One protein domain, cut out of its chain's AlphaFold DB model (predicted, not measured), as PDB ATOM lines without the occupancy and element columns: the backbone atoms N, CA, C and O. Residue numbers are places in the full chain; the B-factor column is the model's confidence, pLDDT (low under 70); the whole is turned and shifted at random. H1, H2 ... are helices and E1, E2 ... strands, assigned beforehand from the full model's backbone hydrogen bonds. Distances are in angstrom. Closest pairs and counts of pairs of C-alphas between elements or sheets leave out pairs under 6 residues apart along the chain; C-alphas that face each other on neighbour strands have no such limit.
ATOM      1  N   ARG A  22      30.710  30.005  16.915       93.25
ATOM      2  CA  ARG A  22      32.004  30.370  16.334       93.25
ATOM      3  C   ARG A  22      33.087  29.482  16.934       93.25
ATOM      4  O   ARG A  22      33.026  29.183  18.123       93.25
ATOM      5  N   GLY A  23      34.053  29.090  16.118       94.44
ATOM      6  CA  GLY A  23      35.254  28.368  16.538       94.44
ATOM      7  C   GLY A  23      36.420  28.700  15.615       94.44
ATOM      8  O   GLY A  23      36.254  29.476  14.669       94.44
ATOM      9  N   VAL A  24      37.587  28.127  15.874       96.25
ATOM     10  CA  VAL A  24      38.779  28.305  15.035       96.25
ATOM     11  C   VAL A  24      39.174  26.948  14.464       96.25
ATOM     12  O   VAL A  24      39.097  25.951  15.176       96.25
ATOM     13  N   ARG A  25      39.538  26.906  13.180       94.75
ATOM     14  CA  ARG A  25      40.099  25.726  12.510       94.75
ATOM     15  C   ARG A  25      41.258  26.178  11.642       94.75
ATOM     16  O   ARG A  25      41.055  27.043  10.786       94.75
ATOM     17  N   SER A  26      42.436  25.597  11.853       92.94
ATOM     18  CA  SER A  26      43.657  25.980  11.136       92.94
ATOM     19  C   SER A  26      43.874  27.496  11.187       92.94
ATOM     20  O   SER A  26      43.982  28.161  10.156       92.94
ATOM     21  N   ASP A  27      43.814  28.055  12.397       93.00
ATOM     22  CA  ASP A  27      43.996  29.484  12.681       93.00
ATOM     23  C   ASP A  27      42.971  30.426  12.028       93.00
ATOM     24  O   ASP A  27      43.086  31.646  12.123       93.00
ATOM     25  N   THR A  28      41.919  29.887  11.407       92.50
ATOM     26  CA  THR A  28      40.881  30.674  10.738       92.50
ATOM     27  C   THR A  28      39.577  30.633  11.522       92.50
ATOM     28  O   THR A  28      39.122  29.576  11.964       92.50
ATOM     29  N   GLN A  29      38.930  31.791  11.681       94.88
ATOM     30  CA  GLN A  29      37.602  31.864  12.287       94.88
ATOM     31  C   GLN A  29      36.566  31.170  11.392       94.88
ATOM     32  O   GLN A  29      36.359  31.568  10.247       94.88
ATOM     33  N   VAL A  30      35.852  30.191  11.948       95.25
ATOM     34  CA  VAL A  30      34.769  29.459  11.279       95.25
ATOM     35  C   VAL A  30      33.432  29.608  12.005       95.25
ATOM     36  O   VAL A  30      33.366  29.924  13.198       95.25
ATOM     37  N   LEU A  31      32.348  29.358  11.267       95.00
ATOM     38  CA  LEU A  31      30.989  29.244  11.789       95.00
ATOM     39  C   LEU A  31      30.519  27.786  11.757       95.00
ATOM     40  O   LEU A  31      30.815  27.059  10.807       95.00
ATOM     41  N   ILE A  32      29.742  27.383  12.765       95.44
ATOM     42  CA  ILE A  32      29.097  26.069  12.849       95.44
ATOM     43  C   ILE A  32      27.581  26.258  12.983       95.44
ATOM     44  O   ILE A  32      27.107  26.905  13.923       95.44
ATOM     45  N   CYS A  33      26.809  25.688  12.054       95.19
ATOM     46  CA  CYS A  33      25.347  25.741  12.120       95.19
ATOM     47  C   CYS A  33      24.805  24.914  13.303       95.19
ATOM     48  O   CYS A  33      25.498  24.015  13.783       95.19
ATOM     49  N   PRO A  34      23.577  25.188  13.781       93.56
ATOM     50  CA  PRO A  34      22.982  24.465  14.909       93.56
ATOM     51  C   PRO A  34      22.949  22.942  14.732       93.56
ATOM     52  O   PRO A  34      23.146  22.214  15.700       93.56
ATOM     53  N   ASP A  35      22.761  22.455  13.505       94.56
ATOM     54  CA  ASP A  35      22.718  21.016  13.238       94.56
ATOM     55  C   ASP A  35      24.096  20.368  13.352       94.56
ATOM     56  O   ASP A  35      24.253  19.376  14.060       94.56
ATOM     57  N   CYS A  36      25.123  20.975  12.751       95.81
ATOM     58  CA  CYS A  36      26.494  20.481  12.868       95.81
ATOM     59  C   CYS A  36      27.058  20.620  14.287       95.81
ATOM     60  O   CYS A  36      27.949  19.862  14.646       95.81
ATOM     61  N   GLN A  37      26.548  21.540  15.114       93.94
ATOM     62  CA  GLN A  37      26.966  21.663  16.517       93.94
ATOM     63  C   GLN A  37      26.617  20.442  17.376       93.94
ATOM     64  O   GLN A  37      27.230  20.264  18.425       93.94
ATOM     65  N   ARG A  38      25.637  19.626  16.965       93.62
ATOM     66  CA  ARG A  38      25.260  18.401  17.685       93.62
ATOM     67  C   ARG A  38      26.216  17.236  17.412       93.62
ATOM     68  O   ARG A  38      26.147  16.233  18.111       93.62
ATOM     69  N   ALA A  39      27.084  17.354  16.407       89.88
ATOM     70  CA  ALA A  39      28.080  16.339  16.093       89.88
ATOM     71  C   ALA A  39      29.257  16.400  17.085       89.88
ATOM     72  O   ALA A  39      29.698  17.482  17.470       89.88
ATOM     73  N   HIS A  40      29.773  15.235  17.486       82.00
ATOM     74  CA  HIS A  40      30.850  15.124  18.481       82.00
ATOM     75  C   HIS A  40      32.264  15.296  17.895       82.00
ATOM     76  O   HIS A  40      33.216  15.495  18.639       82.00
ATOM     77  N   ASP A  41      32.404  15.243  16.573       88.69
ATOM     78  CA  ASP A  41      33.658  15.168  15.814       88.69
ATOM     79  C   ASP A  41      33.978  16.481  15.073       88.69
ATOM     80  O   ASP A  41      34.431  16.490  13.930       88.69
ATOM     81  N   LEU A  42      33.695  17.629  15.692       92.38
ATOM     82  CA  LEU A  42      34.086  18.913  15.112       92.38
ATOM     83  C   LEU A  42      35.606  19.093  15.195       92.38
ATOM     84  O   LEU A  42      36.162  19.248  16.278       92.38
ATOM     85  N   GLU A  43      36.260  19.133  14.037       93.44
ATOM     86  CA  GLU A  43      37.676  19.497  13.901       93.44
ATOM     87  C   GLU A  43      37.902  20.994  14.176       93.44
ATOM     88  O   GLU A  43      37.942  21.812  13.254       93.44
ATOM     89  N   LEU A  44      38.006  21.358  15.452       95.38
ATOM     90  CA  LEU A  44      38.356  22.703  15.901       95.38
ATOM     91  C   LEU A  44      39.726  22.693  16.571       95.38
ATOM     92  O   LEU A  44      40.098  21.733  17.246       95.38
ATOM     93  N   ASP A  45      40.434  23.805  16.438       95.81
ATOM     94  CA  ASP A  45      41.657  24.048  17.181       95.81
ATOM     95  C   ASP A  45      41.326  24.106  18.684       95.81
ATOM     96  O   ASP A  45      40.308  24.671  19.105       95.81
ATOM     97  N   ALA A  46      42.208  23.538  19.501       96.06
ATOM     98  CA  ALA A  46      42.122  23.580  20.954       96.06
ATOM     99  C   ALA A  46      43.207  24.496  21.526       96.06
ATOM    100  O   ALA A  46      44.299  24.636  20.971       96.06
ATOM    101  N   CYS A  47      42.912  25.131  22.656       96.38
ATOM    102  CA  CYS A  47      43.901  25.902  23.391       96.38
ATOM    103  C   CYS A  47      45.026  24.980  23.884       96.38
ATOM    104  O   CYS A  47      44.764  24.041  24.631       96.38
ATOM    105  N   SER A  48      46.275  25.294  23.547       94.38
ATOM    106  CA  SER A  48      47.461  24.574  24.035       94.38
ATOM    107  C   SER A  48      47.635  24.644  25.557       94.38
ATOM    108  O   SER A  48      48.269  23.771  26.139       94.38
ATOM    109  N   SER A  49      47.069  25.664  26.211       97.06
ATOM    110  CA  SER A  49      47.174  25.865  27.660       97.06
ATOM    111  C   SER A  49      46.101  25.119  28.464       97.06
ATOM    112  O   SER A  49      46.405  24.618  29.542       97.06
ATOM    113  N   CYS A  50      44.853  25.042  27.980       97.75
ATOM    114  CA  CYS A  50      43.732  24.491  28.762       97.75
ATOM    115  C   CYS A  50      42.839  23.487  28.013       97.75
ATOM    116  O   CYS A  50      41.859  23.007  28.576       97.75
ATOM    117  N   GLY A  51      43.115  23.197  26.739       96.12
ATOM    118  CA  GLY A  51      42.338  22.265  25.912       96.12
ATOM    119  C   GLY A  51      40.982  22.784  25.416       96.12
ATOM    120  O   GLY A  51      40.326  22.114  24.625       96.12
ATOM    121  N   SER A  52      40.542  23.974  25.833       95.94
ATOM    122  CA  SER A  52      39.258  24.543  25.399       95.94
ATOM    123  C   SER A  52      39.237  24.869  23.900       95.94
ATOM    124  O   SER A  52      40.187  25.442  23.370       95.94
ATOM    125  N   THR A  53      38.112  24.590  23.234       95.69
ATOM    126  CA  THR A  53      37.837  24.970  21.833       95.69
ATOM    127  C   THR A  53      37.119  26.317  21.708       95.69
ATOM    128  O   THR A  53      36.760  26.743  20.607       95.69
ATOM    129  N   ALA A  54      36.907  27.028  22.824       95.38
ATOM    130  CA  ALA A  54      36.329  28.370  22.849       95.38
ATOM    131  C   ALA A  54      37.359  29.425  22.398       95.38
ATOM    132  O   ALA A  54      37.750  30.305  23.165       95.38
ATOM    133  N   LEU A  55      37.817  29.309  21.153       96.75
ATOM    134  CA  LEU A  55      38.819  30.178  20.547       96.75
ATOM    135  C   LEU A  55      38.171  31.242  19.652       96.75
ATOM    136  O   LEU A  55      37.132  31.015  19.021       96.75
ATOM    137  N   VAL A  56      38.812  32.404  19.567       95.69
ATOM    138  CA  VAL A  56      38.450  33.484  18.646       95.69
ATOM    139  C   VAL A  56      39.688  33.919  17.872       95.69
ATOM    140  O   VAL A  56      40.744  34.091  18.466       95.69
ATOM    141  N   CYS A  57      39.563  34.079  16.552       95.19
ATOM    142  CA  CYS A  57      40.652  34.580  15.712       95.19
ATOM    143  C   CYS A  57      40.337  36.008  15.258       95.19
ATOM    144  O   CYS A  57      39.268  36.258  14.687       95.19
ATOM    145  N   ARG A  58      41.232  36.956  15.551       90.75
ATOM    146  CA  ARG A  58      41.089  38.382  15.222       90.75
ATOM    147  C   ARG A  58      42.453  38.971  14.899       90.75
ATOM    148  O   ARG A  58      43.397  38.742  15.634       90.75
ATOM    149  N   LEU A  59      42.532  39.753  13.821       89.06
ATOM    150  CA  LEU A  59      43.717  40.550  13.466       89.06
ATOM    151  C   LEU A  59      45.053  39.771  13.449       89.06
ATOM    152  O   LEU A  59      46.103  40.351  13.689       89.06
ATOM    153  N   GLY A  60      45.025  38.475  13.125       89.50
ATOM    154  CA  GLY A  60      46.233  37.646  13.103       89.50
ATOM    155  C   GLY A  60      46.608  37.028  14.451       89.50
ATOM    156  O   GLY A  60      47.701  36.491  14.570       89.50
ATOM    157  N   GLU A  61      45.717  37.050  15.439       94.69
ATOM    158  CA  GLU A  61      45.883  36.381  16.731       94.69
ATOM    159  C   GLU A  61      44.717  35.431  17.010       94.69
ATOM    160  O   GLU A  61      43.579  35.673  16.600       94.69
ATOM    161  N   VAL A  62      45.005  34.353  17.738       96.75
ATOM    162  CA  VAL A  62      44.027  33.408  18.275       96.75
ATOM    163  C   VAL A  62      44.033  33.510  19.796       96.75
ATOM    164  O   VAL A  62      45.032  33.201  20.443       96.75
ATOM    165  N   GLU A  63      42.896  33.896  20.370       97.19
ATOM    166  CA  GLU A  63      42.690  34.044  21.813       97.19
ATOM    167  C   GLU A  63      41.741  32.957  22.338       97.19
ATOM    168  O   GLU A  63      40.678  32.693  21.764       97.19
ATOM    169  N   CYS A  64      42.096  32.340  23.467       97.31
ATOM    170  CA  CYS A  64      41.224  31.430  24.199       97.31
ATOM    171  C   CYS A  64      40.318  32.185  25.169       97.31
ATOM    172  O   CYS A  64      40.778  32.748  26.157       97.31
ATOM    173  N   ARG A  65      39.000  32.089  24.980       96.94
ATOM    174  CA  ARG A  65      38.016  32.734  25.864       96.94
ATOM    175  C   ARG A  65      37.867  32.076  27.232       96.94
ATOM    176  O   ARG A  65      37.218  32.646  28.100       96.94
ATOM    177  N   SER A  66      38.418  30.877  27.419       97.12
ATOM    178  CA  SER A  66      38.338  30.158  28.694       97.12
ATOM    179  C   SER A  66      39.463  30.527  29.661       97.12
ATOM    180  O   SER A  66      39.201  30.622  30.853       97.12
ATOM    181  N   CYS A  67      40.696  30.728  29.178       97.69
ATOM    182  CA  CYS A  67      41.852  31.040  30.037       97.69
ATOM    183  C   CYS A  67      42.615  32.316  29.648       97.69
ATOM    184  O   CYS A  67      43.541  32.695  30.356       97.69
ATOM    185  N   GLY A  68      42.265  32.967  28.535       96.88
ATOM    186  CA  GLY A  68      42.925  34.184  28.053       96.88
ATOM    187  C   GLY A  68      44.247  33.960  27.318       96.88
ATOM    188  O   GLY A  68      44.894  34.931  26.951       96.88
ATOM    189  N   HIS A  69      44.679  32.713  27.086       96.88
ATOM    190  CA  HIS A  69      45.907  32.447  26.330       96.88
ATOM    191  C   HIS A  69      45.788  32.960  24.885       96.88
ATOM    192  O   HIS A  69      44.809  32.642  24.203       96.88
ATOM    193  N   VAL A  70      46.796  33.704  24.425       95.94
ATOM    194  CA  VAL A  70      46.880  34.286  23.078       95.94
ATOM    195  C   VAL A  70      48.085  33.702  22.347       95.94
ATOM    196  O   VAL A  70      49.158  33.566  22.935       95.94
ATOM    197  N   ARG A  71      47.913  33.373  21.066       94.00
ATOM    198  CA  ARG A  71      48.991  32.977  20.147       94.00
ATOM    199  C   ARG A  71      48.814  33.654  18.793       94.00
ATOM    200  O   ARG A  71      47.682  33.971  18.424       94.00
ATOM    201  N   SER A  72      49.883  33.820  18.021       92.38
ATOM    202  CA  SER A  72      49.743  34.361  16.668       92.38
ATOM    203  C   SER A  72      49.073  33.329  15.752       92.38
ATOM    204  O   SER A  72      49.377  32.134  15.779       92.38
ATOM    205  N   ALA A  73      48.141  33.791  14.925       85.50
ATOM    206  CA  ALA A  73      47.542  33.008  13.855       85.50
ATOM    207  C   ALA A  73      48.572  32.819  12.730       85.50
ATOM    208  O   ALA A  73      49.215  33.778  12.300       85.50
ATOM    209  N   GLY A  74      48.735  31.592  12.238       74.06
ATOM    210  CA  GLY A  74      49.714  31.254  11.206       74.06
ATOM    211  C   GLY A  74      51.085  30.831  11.739       74.06
ATOM    212  O   GLY A  74      51.927  30.436  10.940       74.06
ATOM    213  N   GLU A  75      51.315  30.844  13.058       61.28
ATOM    214  CA  GLU A  75      52.498  30.197  13.656       61.28
ATOM    215  C   GLU A  75      52.389  28.664  13.661       61.28
ATOM    216  O   GLU A  75      53.399  27.975  13.746       61.28
ATOM    217  N   SER A  76      51.173  28.114  13.548       56.22
ATOM    218  CA  SER A  76      50.931  26.664  13.561       56.22
ATOM    219  C   SER A  76      50.793  26.037  12.164       56.22
ATOM    220  O   SER A  76      50.672  24.819  12.057       56.22
ATOM    221  N   GLY A  77      50.829  26.844  11.095       53.69
ATOM    222  CA  GLY A  77      50.846  26.412   9.689       53.69
ATOM    223  C   GLY A  77      52.181  26.742   9.005       53.69
ATOM    224  O   GLY A  77      53.024  27.397   9.618       53.69
ATOM    225  N   PRO A  78      52.422  26.302   7.753       47.66
ATOM    226  CA  PRO A  78      53.697  26.530   7.085       47.66
ATOM    227  C   PRO A  78      53.880  28.028   6.826       47.66
ATOM    228  O   PRO A  78      53.328  28.562   5.872       47.66
ATOM    229  N   GLY A  79      54.643  28.663   7.716       51.94
ATOM    230  CA  GLY A  79      55.416  29.883   7.530       51.94
ATOM    231  C   GLY A  79      54.668  31.096   6.988       51.94
ATOM    232  O   GLY A  79      54.303  31.167   5.816       51.94
ATOM    233  N   ARG A  80      54.657  32.175   7.779       55.53
ATOM    234  CA  ARG A  80      54.856  33.512   7.195       55.53
ATOM    235  C   ARG A  80      55.926  33.389   6.098       55.53
ATOM    236  O   ARG A  80      56.966  32.793   6.394       55.53
ATOM    237  N   PRO A  81      55.707  33.900   4.871       59.53
ATOM    238  CA  PRO A  81      56.754  33.881   3.863       59.53
ATOM    239  C   PRO A  81      57.994  34.516   4.488       59.53
ATOM    240  O   PRO A  81      57.937  35.650   4.972       59.53
ATOM    241  N   SER A  82      59.071  33.737   4.580       66.62
ATOM    242  CA  SER A  82      60.335  34.222   5.108       66.62
ATOM    243  C   SER A  82      60.803  35.305   4.156       66.62
ATOM    244  O   SER A  82      61.151  35.023   3.010       66.62
ATOM    245  N   VAL A  83      60.743  36.551   4.608       74.19
ATOM    246  CA  VAL A  83      61.302  37.662   3.853       74.19
ATOM    247  C   VAL A  83      62.816  37.428   3.804       74.19
ATOM    248  O   VAL A  83      63.401  37.235   4.875       74.19
ATOM    249  N   PRO A  84      63.450  37.378   2.619       80.31
ATOM    250  CA  PRO A  84      64.900  37.262   2.532       80.31
ATOM    251  C   PRO A  84      65.544  38.387   3.344       80.31
ATOM    252  O   PRO A  84      65.098  39.536   3.275       80.31
ATOM    253  N   ALA A  85      66.556  38.061   4.151       81.12
ATOM    254  CA  ALA A  85      67.190  39.033   5.046       81.12
ATOM    255  C   ALA A  85      67.821  40.214   4.277       81.12
ATOM    256  O   ALA A  85      68.007  41.295   4.829       81.12
ATOM    257  N   ASP A  86      68.117  40.006   2.997       87.31
ATOM    258  CA  ASP A  86      68.734  40.921   2.044       87.31
ATOM    259  C   ASP A  86      67.736  41.682   1.158       87.31
ATOM    260  O   ASP A  86      68.150  42.582   0.427       87.31
ATOM    261  N   LEU A  87      66.428  41.419   1.268       87.75
ATOM    262  CA  LEU A  87      65.413  42.083   0.440       87.75
ATOM    263  C   LEU A  87      65.498  43.616   0.538       87.75
ATOM    264  O   LEU A  87      65.308  44.320  -0.451       87.75
ATOM    265  N   ALA A  88      65.820  44.145   1.722       90.12
ATOM    266  CA  ALA A  88      66.004  45.582   1.919       90.12
ATOM    267  C   ALA A  88      67.167  46.141   1.077       90.12
ATOM    268  O   ALA A  88      67.011  47.182   0.439       90.12
ATOM    269  N   ALA A  89      68.296  45.428   1.024       91.88
ATOM    270  CA  ALA A  89      69.467  45.826   0.244       91.88
ATOM    271  C   ALA A  89      69.211  45.707  -1.268       91.88
ATOM    272  O   ALA A  89      69.633  46.569  -2.041       91.88
ATOM    273  N   GLU A  90      68.475  44.679  -1.703       92.00
ATOM    274  CA  GLU A  90      68.073  44.529  -3.105       92.00
ATOM    275  C   GLU A  90      67.169  45.679  -3.571       92.00
ATOM    276  O   GLU A  90      67.395  46.258  -4.642       92.00
ATOM    277  N   VAL A  91      66.173  46.043  -2.752       94.12
ATOM    278  CA  VAL A  91      65.258  47.160  -3.030       94.12
ATOM    279  C   VAL A  91      66.017  48.485  -3.056       94.12
ATOM    280  O   VAL A  91      65.823  49.272  -3.981       94.12
ATOM    281  N   GLU A  92      66.919  48.724  -2.103       93.94
ATOM    282  CA  GLU A  92      67.752  49.931  -2.081       93.94
ATOM    283  C   GLU A  92      68.618  50.045  -3.345       93.94
ATOM    284  O   GLU A  92      68.615  51.081  -4.013       93.94
ATOM    285  N   ALA A  93      69.283  48.960  -3.752       92.62
ATOM    286  CA  ALA A  93      70.082  48.943  -4.973       92.62
ATOM    287  C   ALA A  93      69.228  49.187  -6.229       92.62
ATOM    288  O   ALA A  93      69.667  49.857  -7.166       92.62
ATOM    289  N   ALA A  94      68.005  48.652  -6.281       93.62
ATOM    290  CA  ALA A  94      67.074  48.910  -7.376       93.62
ATOM    291  C   ALA A  94      66.645  50.386  -7.426       93.62
ATOM    292  O   ALA A  94      66.672  50.992  -8.499       93.62
ATOM    293  N   LEU A  95      66.324  50.984  -6.277       95.25
ATOM    294  CA  LEU A  95      65.950  52.395  -6.182       95.25
ATOM    295  C   LEU A  95      67.098  53.321  -6.595       95.25
ATOM    296  O   LEU A  95      66.867  54.256  -7.359       95.25
ATOM    297  N   SER A  96      68.336  53.041  -6.182       94.50
ATOM    298  CA  SER A  96      69.513  53.828  -6.581       94.50
ATOM    299  C   SER A  96      69.744  53.817  -8.097       94.50
ATOM    300  O   SER A  96      70.034  54.864  -8.678       94.50
ATOM    301  N   ARG A  97      69.522  52.669  -8.761       93.19
ATOM    302  CA  ARG A  97      69.592  52.553 -10.232       93.19
ATOM    303  C   ARG A  97      68.503  53.366 -10.935       93.19
ATOM    304  O   ARG A  97      68.790  54.019 -11.932       93.19
ATOM    305  N   VAL A  98      67.268  53.337 -10.428       93.56
ATOM    306  CA  VAL A  98      66.128  54.059 -11.028       93.56
ATOM    307  C   VAL A  98      66.233  55.570 -10.812       93.56
ATOM    308  O   VAL A  98      65.871  56.346 -11.692       93.56
ATOM    309  N   LEU A  99      66.738  55.997  -9.653       93.94
ATOM    310  CA  LEU A  99      66.812  57.407  -9.266       93.94
ATOM    311  C   LEU A  99      68.118  58.098  -9.684       93.94
ATOM    312  O   LEU A  99      68.287  59.279  -9.390       93.94
ATOM    313  N   GLY A 100      69.044  57.389 -10.340       83.12
ATOM    314  CA  GLY A 100      70.311  57.960 -10.813       83.12
ATOM    315  C   GLY A 100      71.227  58.453  -9.688       83.12
ATOM    316  O   GLY A 100      72.039  59.348  -9.902       83.12
TER     317      GLY A 100
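Overview. This is residues 22 to 100 of the 102 residues of an uncharacterized protein of Herbidospora galbida (UniProt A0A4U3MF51). What would one see first? A small, compact head of two little sheets, the hairpin E1 and E2 partly face to face with the three-stranded sheet E3, E4 and E5, their strands crossed, with a long arm from it that ends in the lone helix H1. The arm and helix, residues 78 to 100, stand free and make the length. What is it built of? The printed part has 79 residues, with five named strands followed by one named helix; both sheets are antiparallel, the larger in the order E3, E4, E5, and the class is mixed, with 33 residues, under half, in named elements. The whole is extended, a rod with a radius of gyration of the C-alphas of 19.7 A and spans of 66 by 26 by 18 A.

Along the chain. Where do the first strands run? E1 is residues 22 to 25, 10.1 A long, from C-alpha 22 at (32.004, 30.370, 16.334), and E2 is residues 28 to 32, 12.8 A. Where are the other elements? E3 is residues 55 to 58, 10.0 A; E4 is residues 61 to 64, 10.1 A; E5 is residues 70 to 72, 7.0 A. H1 is residues 87 to 99, 18.2 A, from C-alpha 87 at (65.413, 42.083, 0.440) to C-alpha 99 at (66.812, 57.407, -9.266).

Arrangement. How do the strands pair? E1 and E2 form an antiparallel hairpin, with N 23 and O 30 at 3.1 A. E3, E4 and E5 form a meander, each strand the antiparallel neighbour of the one before, in two hairpins: N 56 and O 63 are at 2.9 A, N 62 and O 71 at 2.8 A. How do the two sheets stand? They form a sandwich, two sheets face to face, with facing parts 9.5 A centre to centre and strands at 53 degrees. The closest C-alphas of E1 and E3 are those of Gly 23 and Leu 55, 5.7 A apart; those of E2 and E3 are Gln 29 and Cys 57, 5.3 A. And the helix? H1 is not on the sheet of E3, E4 and E5, and is apart from E1, E2, E3 and E4; every O i to N i+4 pair in it is within hydrogen-bond range.

Size, cuts and confidence. How large is it? The two C-alphas farthest apart are those of Arg 38 and Gly 100, 66.4 A; without the stretches that stand free, residues 34 to 41 and 78 to 100, the body spans 26 by 20 by 16 A. Which links are long? E2 to E3, with 22 residues, and E5 to H1, with 14, are long; the printed part has no cut. Where is confidence low? Residues 75 to 82 are under 70, and the mean pLDDT of the printed part is 89.1.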